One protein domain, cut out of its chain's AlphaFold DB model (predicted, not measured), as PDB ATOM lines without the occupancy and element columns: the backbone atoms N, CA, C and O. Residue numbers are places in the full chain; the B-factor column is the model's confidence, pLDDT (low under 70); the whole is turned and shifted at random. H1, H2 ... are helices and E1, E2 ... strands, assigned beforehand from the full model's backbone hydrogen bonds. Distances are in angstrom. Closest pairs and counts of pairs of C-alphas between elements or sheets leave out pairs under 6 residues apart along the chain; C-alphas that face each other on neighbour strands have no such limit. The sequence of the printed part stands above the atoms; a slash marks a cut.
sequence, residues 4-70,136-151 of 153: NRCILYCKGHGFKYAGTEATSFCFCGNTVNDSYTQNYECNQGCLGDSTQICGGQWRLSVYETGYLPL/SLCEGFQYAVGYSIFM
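AT A GLANCE: This is residues 4 to 70 and 136 to 151 of the 153 residues of an uncharacterized protein of Mytilus galloprovincialis (UniProt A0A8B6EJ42). With little regular structure, a strongly twisted sheet, in order E4 E3 E1 E2 E5, antiparallel from E4 to E2, has helix H1 over one face and a long loop, residues 30 to 58, outside it. The 83 printed residues, 32 in named elements, run H1, then E1 to E5; the class is mixed. It is compact, radius of gyration of the C-alphas 11.5 A, spanning 36 by 27 by 19 A.

IN THESE COORDINATES: The strands are E1, residues 17 to 21; E2, 25 to 29; E3, 59 to 64, 16.3 A long; E4, 137 to 140; E5, 148 to 150, ending at (258.038, 205.204, 149.747). H1, residues 4 to 12, begins at (251.360, 194.139, 158.316).

HOW THE PARTS SIT: In the hairpin E1 and E2, N 19 and O 27 are within hydrogen-bond range at 2.7 A. E5 meets E2 only at a point. H1 is on the sheet, over E1 and E2; its every O i to N i+4 pair is within hydrogen-bond range.

THE WHOLE: Residues 71 to 135 are cut out; C-alphas 70 and 136 are 25.6 A apart. pLDDT is under 70 in 27 residues, among them 136 to 151.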
ATOM      1  N   ASN A   4     251.624 193.431 157.066       82.88
ATOM      2  CA  ASN A   4     251.360 194.139 158.316       82.88
ATOM      3  C   ASN A   4     252.313 195.327 158.526       82.88
ATOM      4  O   ASN A   4     251.897 196.379 159.006       82.88
ATOM      5  N   ARG A   5     253.582 195.197 158.113       83.12
ATOM      6  CA  ARG A   5     254.553 196.295 158.198       83.12
ATOM      7  C   ARG A   5     254.151 197.456 157.287       83.12
ATOM      8  O   ARG A   5     254.204 198.603 157.722       83.12
ATOM      9  N   CYS A   6     253.701 197.157 156.068       84.38
ATOM     10  CA  CYS A   6     253.203 198.168 155.137       84.38
ATOM     11  C   CYS A   6     251.937 198.868 155.666       84.38
ATOM     12  O   CYS A   6     251.864 200.095 155.696       84.38
ATOM     13  N   ILE A   7     250.980 198.095 156.189       84.25
ATOM     14  CA  ILE A   7     249.739 198.605 156.787       84.25
ATOM     15  C   ILE A   7     250.029 199.566 157.946       84.25
ATOM     16  O   ILE A   7     249.492 200.674 157.982       84.25
ATOM     17  N   LEU A   8     250.884 199.158 158.890       83.06
ATOM     18  CA  LEU A   8     251.239 199.975 160.053       83.06
ATOM     19  C   LEU A   8     251.971 201.256 159.650       83.06
ATOM     20  O   LEU A   8     251.693 202.313 160.217       83.06
ATOM     21  N   TYR A   9     252.855 201.172 158.654       84.62
ATOM     22  CA  TYR A   9     253.544 202.334 158.105       84.62
ATOM     23  C   TYR A   9     252.547 203.340 157.517       84.62
ATOM     24  O   TYR A   9     252.469 204.479 157.976       84.62
ATOM     25  N   CYS A  10     251.699 202.910 156.581       83.81
ATOM     26  CA  CYS A  10     250.708 203.790 155.960       83.81
ATOM     27  C   CYS A  10     249.721 204.371 156.982       83.81
ATOM     28  O   CYS A  10     249.372 205.550 156.904       83.81
ATOM     29  N   LYS A  11     249.332 203.585 157.993       82.62
ATOM     30  CA  LYS A  11     248.504 204.061 159.106       82.62
ATOM     31  C   LYS A  11     249.182 205.185 159.891       82.62
ATOM     32  O   LYS A  11     248.544 206.200 160.160       82.62
ATOM     33  N   GLY A  12     250.451 205.005 160.263       79.12
ATOM     34  CA  GLY A  12     251.229 205.998 161.010       79.12
ATOM     35  C   GLY A  12     251.408 207.312 160.249       79.12
ATOM     36  O   GLY A  12     251.459 208.376 160.858       79.12
ATOM     37  N   HIS A  13     251.412 207.239 158.917       82.62
ATOM     38  CA  HIS A  13     251.484 208.391 158.020       82.62
ATOM     39  C   HIS A  13     250.116 208.971 157.621       82.62
ATOM     40  O   HIS A  13     250.051 209.907 156.828       82.62
ATOM     41  N   GLY A  14     249.021 208.453 158.176       78.62
ATOM     42  CA  GLY A  14     247.694 209.015 157.965       78.62
ATOM     43  C   GLY A  14     247.061 208.693 156.613       78.62
ATOM     44  O   GLY A  14     246.272 209.481 156.090       78.62
ATOM     45  N   PHE A  15     247.392 207.537 156.045       79.94
ATOM     46  CA  PHE A  15     246.782 207.034 154.818       79.94
ATOM     47  C   PHE A  15     245.728 205.978 155.123       79.94
ATOM     48  O   PHE A  15     245.954 205.119 155.972       79.94
ATOM     49  N   LYS A  16     244.592 206.020 154.417       79.25
ATOM     50  CA  LYS A  16     243.470 205.071 154.577       79.25
ATOM     51  C   LYS A  16     243.749 203.674 154.018       79.25
ATOM     52  O   LYS A  16     243.185 202.701 154.515       79.25
ATOM     53  N   TYR A  17     244.616 203.579 153.016       81.50
ATOM     54  CA  TYR A  17     244.949 202.340 152.325       81.50
ATOM     55  C   TYR A  17     246.461 202.135 152.264       81.50
ATOM     56  O   TYR A  17     247.238 203.093 152.186       81.50
ATOM     57  N   ALA A  18     246.848 200.867 152.292       85.56
ATOM     58  CA  ALA A  18     248.191 200.367 152.067       85.56
ATOM     59  C   ALA A  18     248.154 199.359 150.915       85.56
ATOM     60  O   ALA A  18     247.189 198.615 150.781       85.56
ATOM     61  N   GLY A  19     249.197 199.312 150.099       87.56
ATOM     62  CA  GLY A  19     249.333 198.374 148.996       87.56
ATOM     63  C   GLY A  19     250.729 197.779 148.970       87.56
ATOM     64  O   GLY A  19     251.699 198.502 149.169       87.56
ATOM     65  N   THR A  20     250.857 196.481 148.728       87.25
ATOM     66  CA  THR A  20     252.163 195.831 148.534       87.25
ATOM     67  C   THR A  20     252.325 195.339 147.109       87.25
ATOM     68  O   THR A  20     251.379 194.774 146.562       87.25
ATOM     69  N   GLU A  21     253.514 195.509 146.537       86.81
ATOM     70  CA  GLU A  21     253.851 195.075 145.178       86.81
ATOM     71  C   GLU A  21     255.195 194.341 145.159       86.81
ATOM     72  O   GLU A  21     256.097 194.665 145.943       86.81
ATOM     73  N   ALA A  22     255.336 193.395 144.224       83.69
ATOM     74  CA  ALA A  22     256.589 192.732 143.868       83.69
ATOM     75  C   ALA A  22     257.475 192.430 145.090       83.69
ATOM     76  O   ALA A  22     258.636 192.844 145.168       83.69
ATOM     77  N   THR A  23     256.893 191.731 146.076       82.81
ATOM     78  CA  THR A  23     257.599 191.117 147.218       82.81
ATOM     79  C   THR A  23     258.086 192.100 148.295       82.81
ATOM     80  O   THR A  23     258.211 191.742 149.473       82.81
ATOM     81  N   SER A  24     258.376 193.349 147.936       83.00
ATOM     82  CA  SER A  24     259.115 194.280 148.798       83.00
ATOM     83  C   SER A  24     258.587 195.710 148.816       83.00
ATOM     84  O   SER A  24     258.861 196.421 149.785       83.00
ATOM     85  N   PHE A  25     257.794 196.123 147.831       85.44
ATOM     86  CA  PHE A  25     257.322 197.498 147.755       85.44
ATOM     87  C   PHE A  25     256.067 197.709 148.592       85.44
ATOM     88  O   PHE A  25     255.226 196.821 148.721       85.44
ATOM     89  N   CYS A  26     255.963 198.907 149.162       86.62
ATOM     90  CA  CYS A  26     254.825 199.360 149.941       86.62
ATOM     91  C   CYS A  26     254.365 200.722 149.420       86.62
ATOM     92  O   CYS A  26     255.174 201.621 149.190       86.62
ATOM     93  N   PHE A  27     253.060 200.867 149.266       85.31
ATOM     94  CA  PHE A  27     252.393 202.040 148.736       85.31
ATOM     95  C   PHE A  27     251.319 202.472 149.716       85.31
ATOM     96  O   PHE A  27     250.632 201.638 150.298       85.31
ATOM     97  N   CYS A  28     251.151 203.776 149.884       85.25
ATOM     98  CA  CYS A  28     250.123 204.334 150.745       85.25
ATOM     99  C   CYS A  28     249.249 205.288 149.942       85.25
ATOM    100  O   CYS A  28     249.744 206.027 149.093       85.25
ATOM    101  N   GLY A  29     247.953 205.313 150.241       81.38
ATOM    102  CA  GLY A  29     247.048 206.278 149.632       81.38
ATOM    103  C   GLY A  29     245.734 206.424 150.367       81.38
ATOM    104  O   GLY A  29     245.423 205.709 151.315       81.38
ATOM    105  N   ASN A  30     244.951 207.399 149.919       80.31
ATOM    106  CA  ASN A  30     243.634 207.699 150.480       80.31
ATOM    107  C   ASN A  30     242.477 207.286 149.571       80.31
ATOM    108  O   ASN A  30     241.319 207.371 149.979       80.31
ATOM    109  N   THR A  31     242.794 206.829 148.364       76.75
ATOM    110  CA  THR A  31     241.853 206.383 147.343       76.75
ATOM    111  C   THR A  31     242.360 205.087 146.735       76.75
ATOM    112  O   THR A  31     243.564 204.919 146.539       76.75
ATOM    113  N   VAL A  32     241.430 204.200 146.419       72.38
ATOM    114  CA  VAL A  32     241.643 202.980 145.639       72.38
ATOM    115  C   VAL A  32     240.717 203.075 144.433       72.38
ATOM    116  O   VAL A  32     239.645 203.678 144.546       72.38
ATOM    117  N   ASN A  33     241.150 202.588 143.275       66.75
ATOM    118  CA  ASN A  33     240.293 202.587 142.093       66.75
ATOM    119  C   ASN A  33     239.516 201.273 142.067       66.75
ATOM    120  O   ASN A  33     240.079 200.222 142.326       66.75
ATOM    121  N   ASP A  34     238.256 201.292 141.632       58.59
ATOM    122  CA  ASP A  34     237.422 200.078 141.536       58.59
ATOM    123  C   ASP A  34     237.861 199.097 140.417       58.59
ATOM    124  O   ASP A  34     237.104 198.224 139.991       58.59
ATOM    125  N   SER A  35     239.082 199.240 139.896       63.06
ATOM    126  CA  SER A  35     239.659 198.386 138.854       63.06
ATOM    127  C   SER A  35     240.406 197.211 139.478       63.06
ATOM    128  O   SER A  35     241.634 197.118 139.415       63.06
ATOM    129  N   TYR A  36     239.635 196.306 140.074       66.00
ATOM    130  CA  TYR A  36     240.132 195.029 140.571       66.00
ATOM    131  C   TYR A  36     240.538 194.134 139.403       66.00
ATOM    132  O   TYR A  36     239.823 194.017 138.406       66.00
ATOM    133  N   THR A  37     241.683 193.480 139.542       62.38
ATOM    134  CA  THR A  37     242.118 192.435 138.624       62.38
ATOM    135  C   THR A  37     241.933 191.053 139.246       62.38
ATOM    136  O   THR A  37     241.524 190.895 140.396       62.38
ATOM    137  N   GLN A  38     242.221 190.020 138.465       64.00
ATOM    138  CA  GLN A  38     242.151 188.643 138.919       64.00
ATOM    139  C   GLN A  38     243.254 188.357 139.948       64.00
ATOM    140  O   GLN A  38     244.426 188.660 139.727       64.00
ATOM    141  N   ASN A  39     242.884 187.706 141.056       64.44
ATOM    142  CA  ASN A  39     243.780 187.434 142.187       64.44
ATOM    143  C   ASN A  39     245.064 186.671 141.817       64.44
ATOM    144  O   ASN A  39     246.050 186.789 142.535       64.44
ATOM    145  N   TYR A  40     245.088 185.914 140.710       69.31
ATOM    146  CA  TYR A  40     246.289 185.180 140.292       69.31
ATOM    147  C   TYR A  40     247.450 186.097 139.890       69.31
ATOM    148  O   TYR A  40     248.595 185.651 139.884       69.31
ATOM    149  N   GLU A  41     247.176 187.358 139.545       70.81
ATOM    150  CA  GLU A  41     248.229 188.312 139.206       70.81
ATOM    151  C   GLU A  41     248.902 188.900 140.459       70.81
ATOM    152  O   GLU A  41     249.962 189.504 140.337       70.81
ATOM    153  N   CYS A  42     248.337 188.688 141.657       78.44
ATOM    154  CA  CYS A  42     248.966 188.963 142.947       78.44
ATOM    155  C   CYS A  42     249.412 187.647 143.585       78.44
ATOM    156  O   CYS A  42     248.736 187.096 144.448       78.44
ATOM    157  N   ASN A  43     250.529 187.104 143.117       83.06
ATOM    158  CA  ASN A  43     251.042 185.796 143.526       83.06
ATOM    159  C   ASN A  43     252.481 185.843 144.060       83.06
ATOM    160  O   ASN A  43     253.089 184.795 144.277       83.06
ATOM    161  N   GLN A  44     253.040 187.036 144.257       84.81
ATOM    162  CA  GLN A  44     254.396 187.197 144.765       84.81
ATOM    163  C   GLN A  44     254.397 187.083 146.285       84.81
ATOM    164  O   GLN A  44     253.654 187.783 146.970       84.81
ATOM    165  N   GLY A  45     255.245 186.204 146.816       85.19
ATOM    166  CA  GLY A  45     255.437 186.065 148.257       85.19
ATOM    167  C   GLY A  45     256.101 187.306 148.853       85.19
ATOM    168  O   GLY A  45     256.931 187.940 148.210       85.19
ATOM    169  N   CYS A  46     255.765 187.663 150.086       85.81
ATOM    170  CA  CYS A  46     256.412 188.755 150.805       85.81
ATOM    171  C   CYS A  46     257.873 188.425 151.152       85.81
ATOM    172  O   CYS A  46     258.181 187.321 151.588       85.81
ATOM    173  N   LEU A  47     258.781 189.406 151.056       83.88
ATOM    174  CA  LEU A  47     260.207 189.193 151.369       83.88
ATOM    175  C   LEU A  47     260.422 188.888 152.862       83.88
ATOM    176  O   LEU A  47     261.389 188.230 153.218       83.88
ATOM    177  N   GLY A  48     259.548 189.412 153.733       79.06
ATOM    178  CA  GLY A  48     259.620 189.155 155.177       79.06
ATOM    179  C   GLY A  48     258.927 187.860 155.611       79.06
ATOM    180  O   GLY A  48     259.298 187.291 156.628       79.06
ATOM    181  N   ASP A  49     257.964 187.383 154.821       81.56
ATOM    182  CA  ASP A  49     257.205 186.166 155.096       81.56
ATOM    183  C   ASP A  49     256.644 185.599 153.785       81.56
ATOM    184  O   ASP A  49     255.587 186.013 153.313       81.56
ATOM    185  N   SER A  50     257.332 184.625 153.188       83.19
ATOM    186  CA  SER A  50     256.935 184.058 151.894       83.19
ATOM    187  C   SER A  50     255.590 183.319 151.920       83.19
ATOM    188  O   SER A  50     255.107 182.920 150.864       83.19
ATOM    189  N   THR A  51     254.988 183.107 153.098       82.50
ATOM    190  CA  THR A  51     253.636 182.539 153.224       82.50
ATOM    191  C   THR A  51     252.536 183.570 152.958       82.50
ATOM    192  O   THR A  51     251.395 183.202 152.683       82.50
ATOM    193  N   GLN A  52     252.878 184.860 152.998       82.12
ATOM    194  CA  GLN A  52     251.986 185.967 152.688       82.12
ATOM    195  C   GLN A  52     252.168 186.414 151.238       82.12
ATOM    196  O   GLN A  52     253.282 186.443 150.719       82.12
ATOM    197  N   ILE A  53     251.076 186.827 150.603       84.06
ATOM    198  CA  ILE A  53     251.093 187.433 149.270       84.06
ATOM    199  C   ILE A  53     251.330 188.942 149.410       84.06
ATOM    200  O   ILE A  53     250.562 189.606 150.100       84.06
ATOM    201  N   CYS A  54     252.356 189.469 148.742       87.06
ATOM    202  CA  CYS A  54     252.726 190.887 148.672       87.06
ATOM    203  C   CYS A  54     252.575 191.422 147.235       87.06
ATOM    204  O   CYS A  54     253.530 191.919 146.629       87.06
ATOM    205  N   GLY A  55     251.371 191.301 146.674       85.12
ATOM    206  CA  GLY A  55     251.067 191.746 145.316       85.12
ATOM    207  C   GLY A  55     251.662 190.860 144.228       85.12
ATOM    208  O   GLY A  55     251.820 189.650 144.384       85.12
ATOM    209  N   GLY A  56     251.959 191.475 143.091       84.06
ATOM    210  CA  GLY A  56     252.558 190.849 141.923       84.06
ATOM    211  C   GLY A  56     253.355 191.843 141.096       84.06
ATOM    212  O   GLY A  56     253.510 192.999 141.485       84.06
ATOM    213  N   GLN A  57     253.880 191.406 139.955       83.19
ATOM    214  CA  GLN A  57     254.580 192.312 139.044       83.19
ATOM    215  C   GLN A  57     253.568 193.322 138.485       83.19
ATOM    216  O   GLN A  57     252.650 192.922 137.769       83.19
ATOM    217  N   TRP A  58     253.717 194.613 138.795       78.56
ATOM    218  CA  TRP A  58     252.749 195.645 138.410       78.56
ATOM    219  C   TRP A  58     251.344 195.410 138.974       78.56
ATOM    220  O   TRP A  58     250.350 195.822 138.357       78.56
ATOM    221  N   ARG A  59     251.249 194.739 140.129       83.25
ATOM    222  CA  ARG A  59     249.991 194.436 140.814       83.25
ATOM    223  C   ARG A  59     250.099 194.637 142.311       83.25
ATOM    224  O   ARG A  59     251.019 194.137 142.953       83.25
ATOM    225  N   LEU A  60     249.122 195.337 142.863       81.94
ATOM    226  CA  LEU A  60     249.059 195.682 144.269       81.94
ATOM    227  C   LEU A  60     248.081 194.761 144.983       81.94
ATOM    228  O   LEU A  60     246.928 194.649 144.582       81.94
ATOM    229  N   SER A  61     248.526 194.143 146.074       82.94
ATOM    230  CA  SER A  61     247.596 193.659 147.094       82.94
ATOM    231  C   SER A  61     247.250 194.832 147.997       82.94
ATOM    232  O   SER A  61     248.141 195.386 148.638       82.94
ATOM    233  N   VAL A  62     245.981 195.233 148.005       82.94
ATOM    234  CA  VAL A  62     245.501 196.430 148.704       82.94
ATOM    235  C   VAL A  62     244.828 196.061 150.026       82.94
ATOM    236  O   VAL A  62     244.096 195.074 150.126       82.94
ATOM    237  N   TYR A  63     245.077 196.881 151.043       80.88
ATOM    238  CA  TYR A  63     244.643 196.705 152.422       80.88
ATOM    239  C   TYR A  63     244.137 198.029 153.000       80.88
ATOM    240  O   TYR A  63     244.760 199.077 152.836       80.88
ATOM    241  N   GLU A  64     243.042 197.991 153.756       80.25
ATOM    242  CA  GLU A  64     242.634 199.117 154.599       80.25
ATOM    243  C   GLU A  64     243.546 199.225 155.827       80.25
ATOM    244  O   GLU A  64     243.837 198.235 156.503       80.25
ATOM    245  N   THR A  65     243.977 200.441 156.162       79.94
ATOM    246  CA  THR A  65     244.855 200.682 157.321       79.94
ATOM    247  C   THR A  65     244.093 200.876 158.629       79.94
ATOM    248  O   THR A  65     244.683 200.868 159.716       79.94
ATOM    249  N   GLY A  66     242.781 201.116 158.544       75.62
ATOM    250  CA  GLY A  66     241.977 201.582 159.671       75.62
ATOM    251  C   GLY A  66     242.384 202.976 160.163       75.62
ATOM    252  O   GLY A  66     242.076 203.335 161.300       75.62
ATOM    253  N   TYR A  67     243.111 203.756 159.353       75.31
ATOM    254  CA  TYR A  67     243.342 205.163 159.645       75.31
ATOM    255  C   TYR A  67     242.033 205.940 159.517       75.31
ATOM    256  O   TYR A  67     241.416 206.011 158.452       75.31
ATOM    257  N   LEU A  68     241.644 206.565 160.622       67.81
ATOM    258  CA  LEU A  68     240.586 207.554 160.664       67.81
ATOM    259  C   LEU A  68     241.261 208.910 160.892       67.81
ATOM    260  O   LEU A  68     241.948 209.056 161.907       67.81
ATOM    261  N   PRO A  69     241.091 209.905 160.002       57.31
ATOM    262  CA  PRO A  69     241.554 211.262 160.260       57.31
ATOM    263  C   PRO A  69     240.701 211.870 161.379       57.31
ATOM    264  O   PRO A  69     239.716 212.568 161.143       57.31
ATOM    265  N   LEU A  70     241.043 211.561 162.629       46.41
ATOM    266  CA  LEU A  70     240.372 212.101 163.803       46.41
ATOM    267  C   LEU A  70     240.928 213.494 164.107       46.41
ATOM    268  O   LEU A  70     241.732 213.667 165.015       46.41
ATOM    269  N   SER A 136     242.604 190.113 150.476       50.56
ATOM    270  CA  SER A 136     243.478 190.994 149.699       50.56
ATOM    271  C   SER A 136     242.862 191.238 148.323       50.56
ATOM    272  O   SER A 136     242.718 190.295 147.543       50.56
ATOM    273  N   LEU A 137     242.514 192.486 148.022       59.34
ATOM    274  CA  LEU A 137     242.037 192.880 146.699       59.34
ATOM    275  C   LEU A 137     243.258 193.102 145.799       59.34
ATOM    276  O   LEU A 137     244.156 193.866 146.155       59.34
ATOM    277  N   CYS A 138     243.327 192.378 144.679       60.09
ATOM    278  CA  CYS A 138     244.400 192.521 143.701       60.09
ATOM    279  C   CYS A 138     244.054 193.639 142.709       60.09
ATOM    280  O   CYS A 138     243.049 193.545 142.008       60.09
ATOM    281  N   GLU A 139     244.871 194.688 142.630       61.03
ATOM    282  CA  GLU A 139     244.666 195.840 141.740       61.03
ATOM    283  C   GLU A 139     245.857 196.076 140.799       61.03
ATOM    284  O   GLU A 139     246.994 195.700 141.077       61.03
ATOM    285  N   GLY A 140     245.595 196.715 139.656       54.69
ATOM    286  CA  GLY A 140     246.621 197.132 138.697       54.69
ATOM    287  C   GLY A 140     247.480 198.296 139.203       54.69
ATOM    288  O   GLY A 140     246.946 199.295 139.682       54.69
ATOM    289  N   PHE A 141     248.806 198.208 139.024       49.06
ATOM    290  CA  PHE A 141     249.786 199.203 139.492       49.06
ATOM    291  C   PHE A 141     249.463 200.642 139.107       49.06
ATOM    292  O   PHE A 141     249.734 201.536 139.891       49.06
ATOM    293  N   GLN A 142     248.882 200.877 137.929       45.28
ATOM    294  CA  GLN A 142     248.723 202.216 137.359       45.28
ATOM    295  C   GLN A 142     247.574 203.040 137.977       45.28
ATOM    296  O   GLN A 142     247.388 204.199 137.610       45.28
ATOM    297  N   TYR A 143     246.796 202.458 138.899       49.31
ATOM    298  CA  TYR A 143     245.515 203.032 139.329       49.31
ATOM    299  C   TYR A 143     245.255 202.998 140.834       49.31
ATOM    300  O   TYR A 143     244.385 203.725 141.315       49.31
ATOM    301  N   ALA A 144     245.990 202.182 141.580       48.66
ATOM    302  CA  ALA A 144     245.819 202.073 143.015       48.66
ATOM    303  C   ALA A 144     246.709 203.108 143.706       48.66
ATOM    304  O   ALA A 144     247.911 203.159 143.470       48.66
ATOM    305  N   VAL A 145     246.091 203.909 144.572       50.88
ATOM    306  CA  VAL A 145     246.706 204.862 145.501       50.88
ATOM    307  C   VAL A 145     247.464 206.040 144.867       50.88
ATOM    308  O   VAL A 145     248.571 205.911 144.361       50.88
ATOM    309  N   GLY A 146     246.875 207.242 144.955       46.91
ATOM    310  CA  GLY A 146     247.518 208.505 144.562       46.91
ATOM    311  C   GLY A 146     248.943 208.599 145.116       46.91
ATOM    312  O   GLY A 146     249.136 208.709 146.325       46.91
ATOM    313  N   TYR A 147     249.921 208.477 144.217       48.31
ATOM    314  CA  TYR A 147     251.276 208.033 144.527       48.31
ATOM    315  C   TYR A 147     252.012 208.923 145.538       48.31
ATOM    316  O   TYR A 147     252.409 210.047 145.244       48.31
ATOM    317  N   SER A 148     252.311 208.357 146.705       51.75
ATOM    318  CA  SER A 148     253.548 208.634 147.437       51.75
ATOM    319  C   SER A 148     254.316 207.318 147.525       51.75
ATOM    320  O   SER A 148     254.048 206.485 148.387       51.75
ATOM    321  N   ILE A 149     255.223 207.102 146.569       56.44
ATOM    322  CA  ILE A 149     256.120 205.942 146.541       56.44
ATOM    323  C   ILE A 149     257.129 206.121 147.671       56.44
ATOM    324  O   ILE A 149     258.020 206.964 147.581       56.44
ATOM    325  N   PHE A 150     256.999 205.330 148.732       54.84
ATOM    326  CA  PHE A 150     258.038 205.204 149.747       54.84
ATOM    327  C   PHE A 150     258.740 203.865 149.549       54.84
ATOM    328  O   PHE A 150     258.286 202.818 150.009       54.84
ATOM    329  N   MET A 151     259.859 203.909 148.826       51.84
ATOM    330  CA  MET A 151     260.748 202.765 148.668       51.84
ATOM    331  C   MET A 151     261.482 202.548 150.000       51.84
ATOM    332  O   MET A 151     262.512 203.162 150.268       51.84
TER     333      MET A 151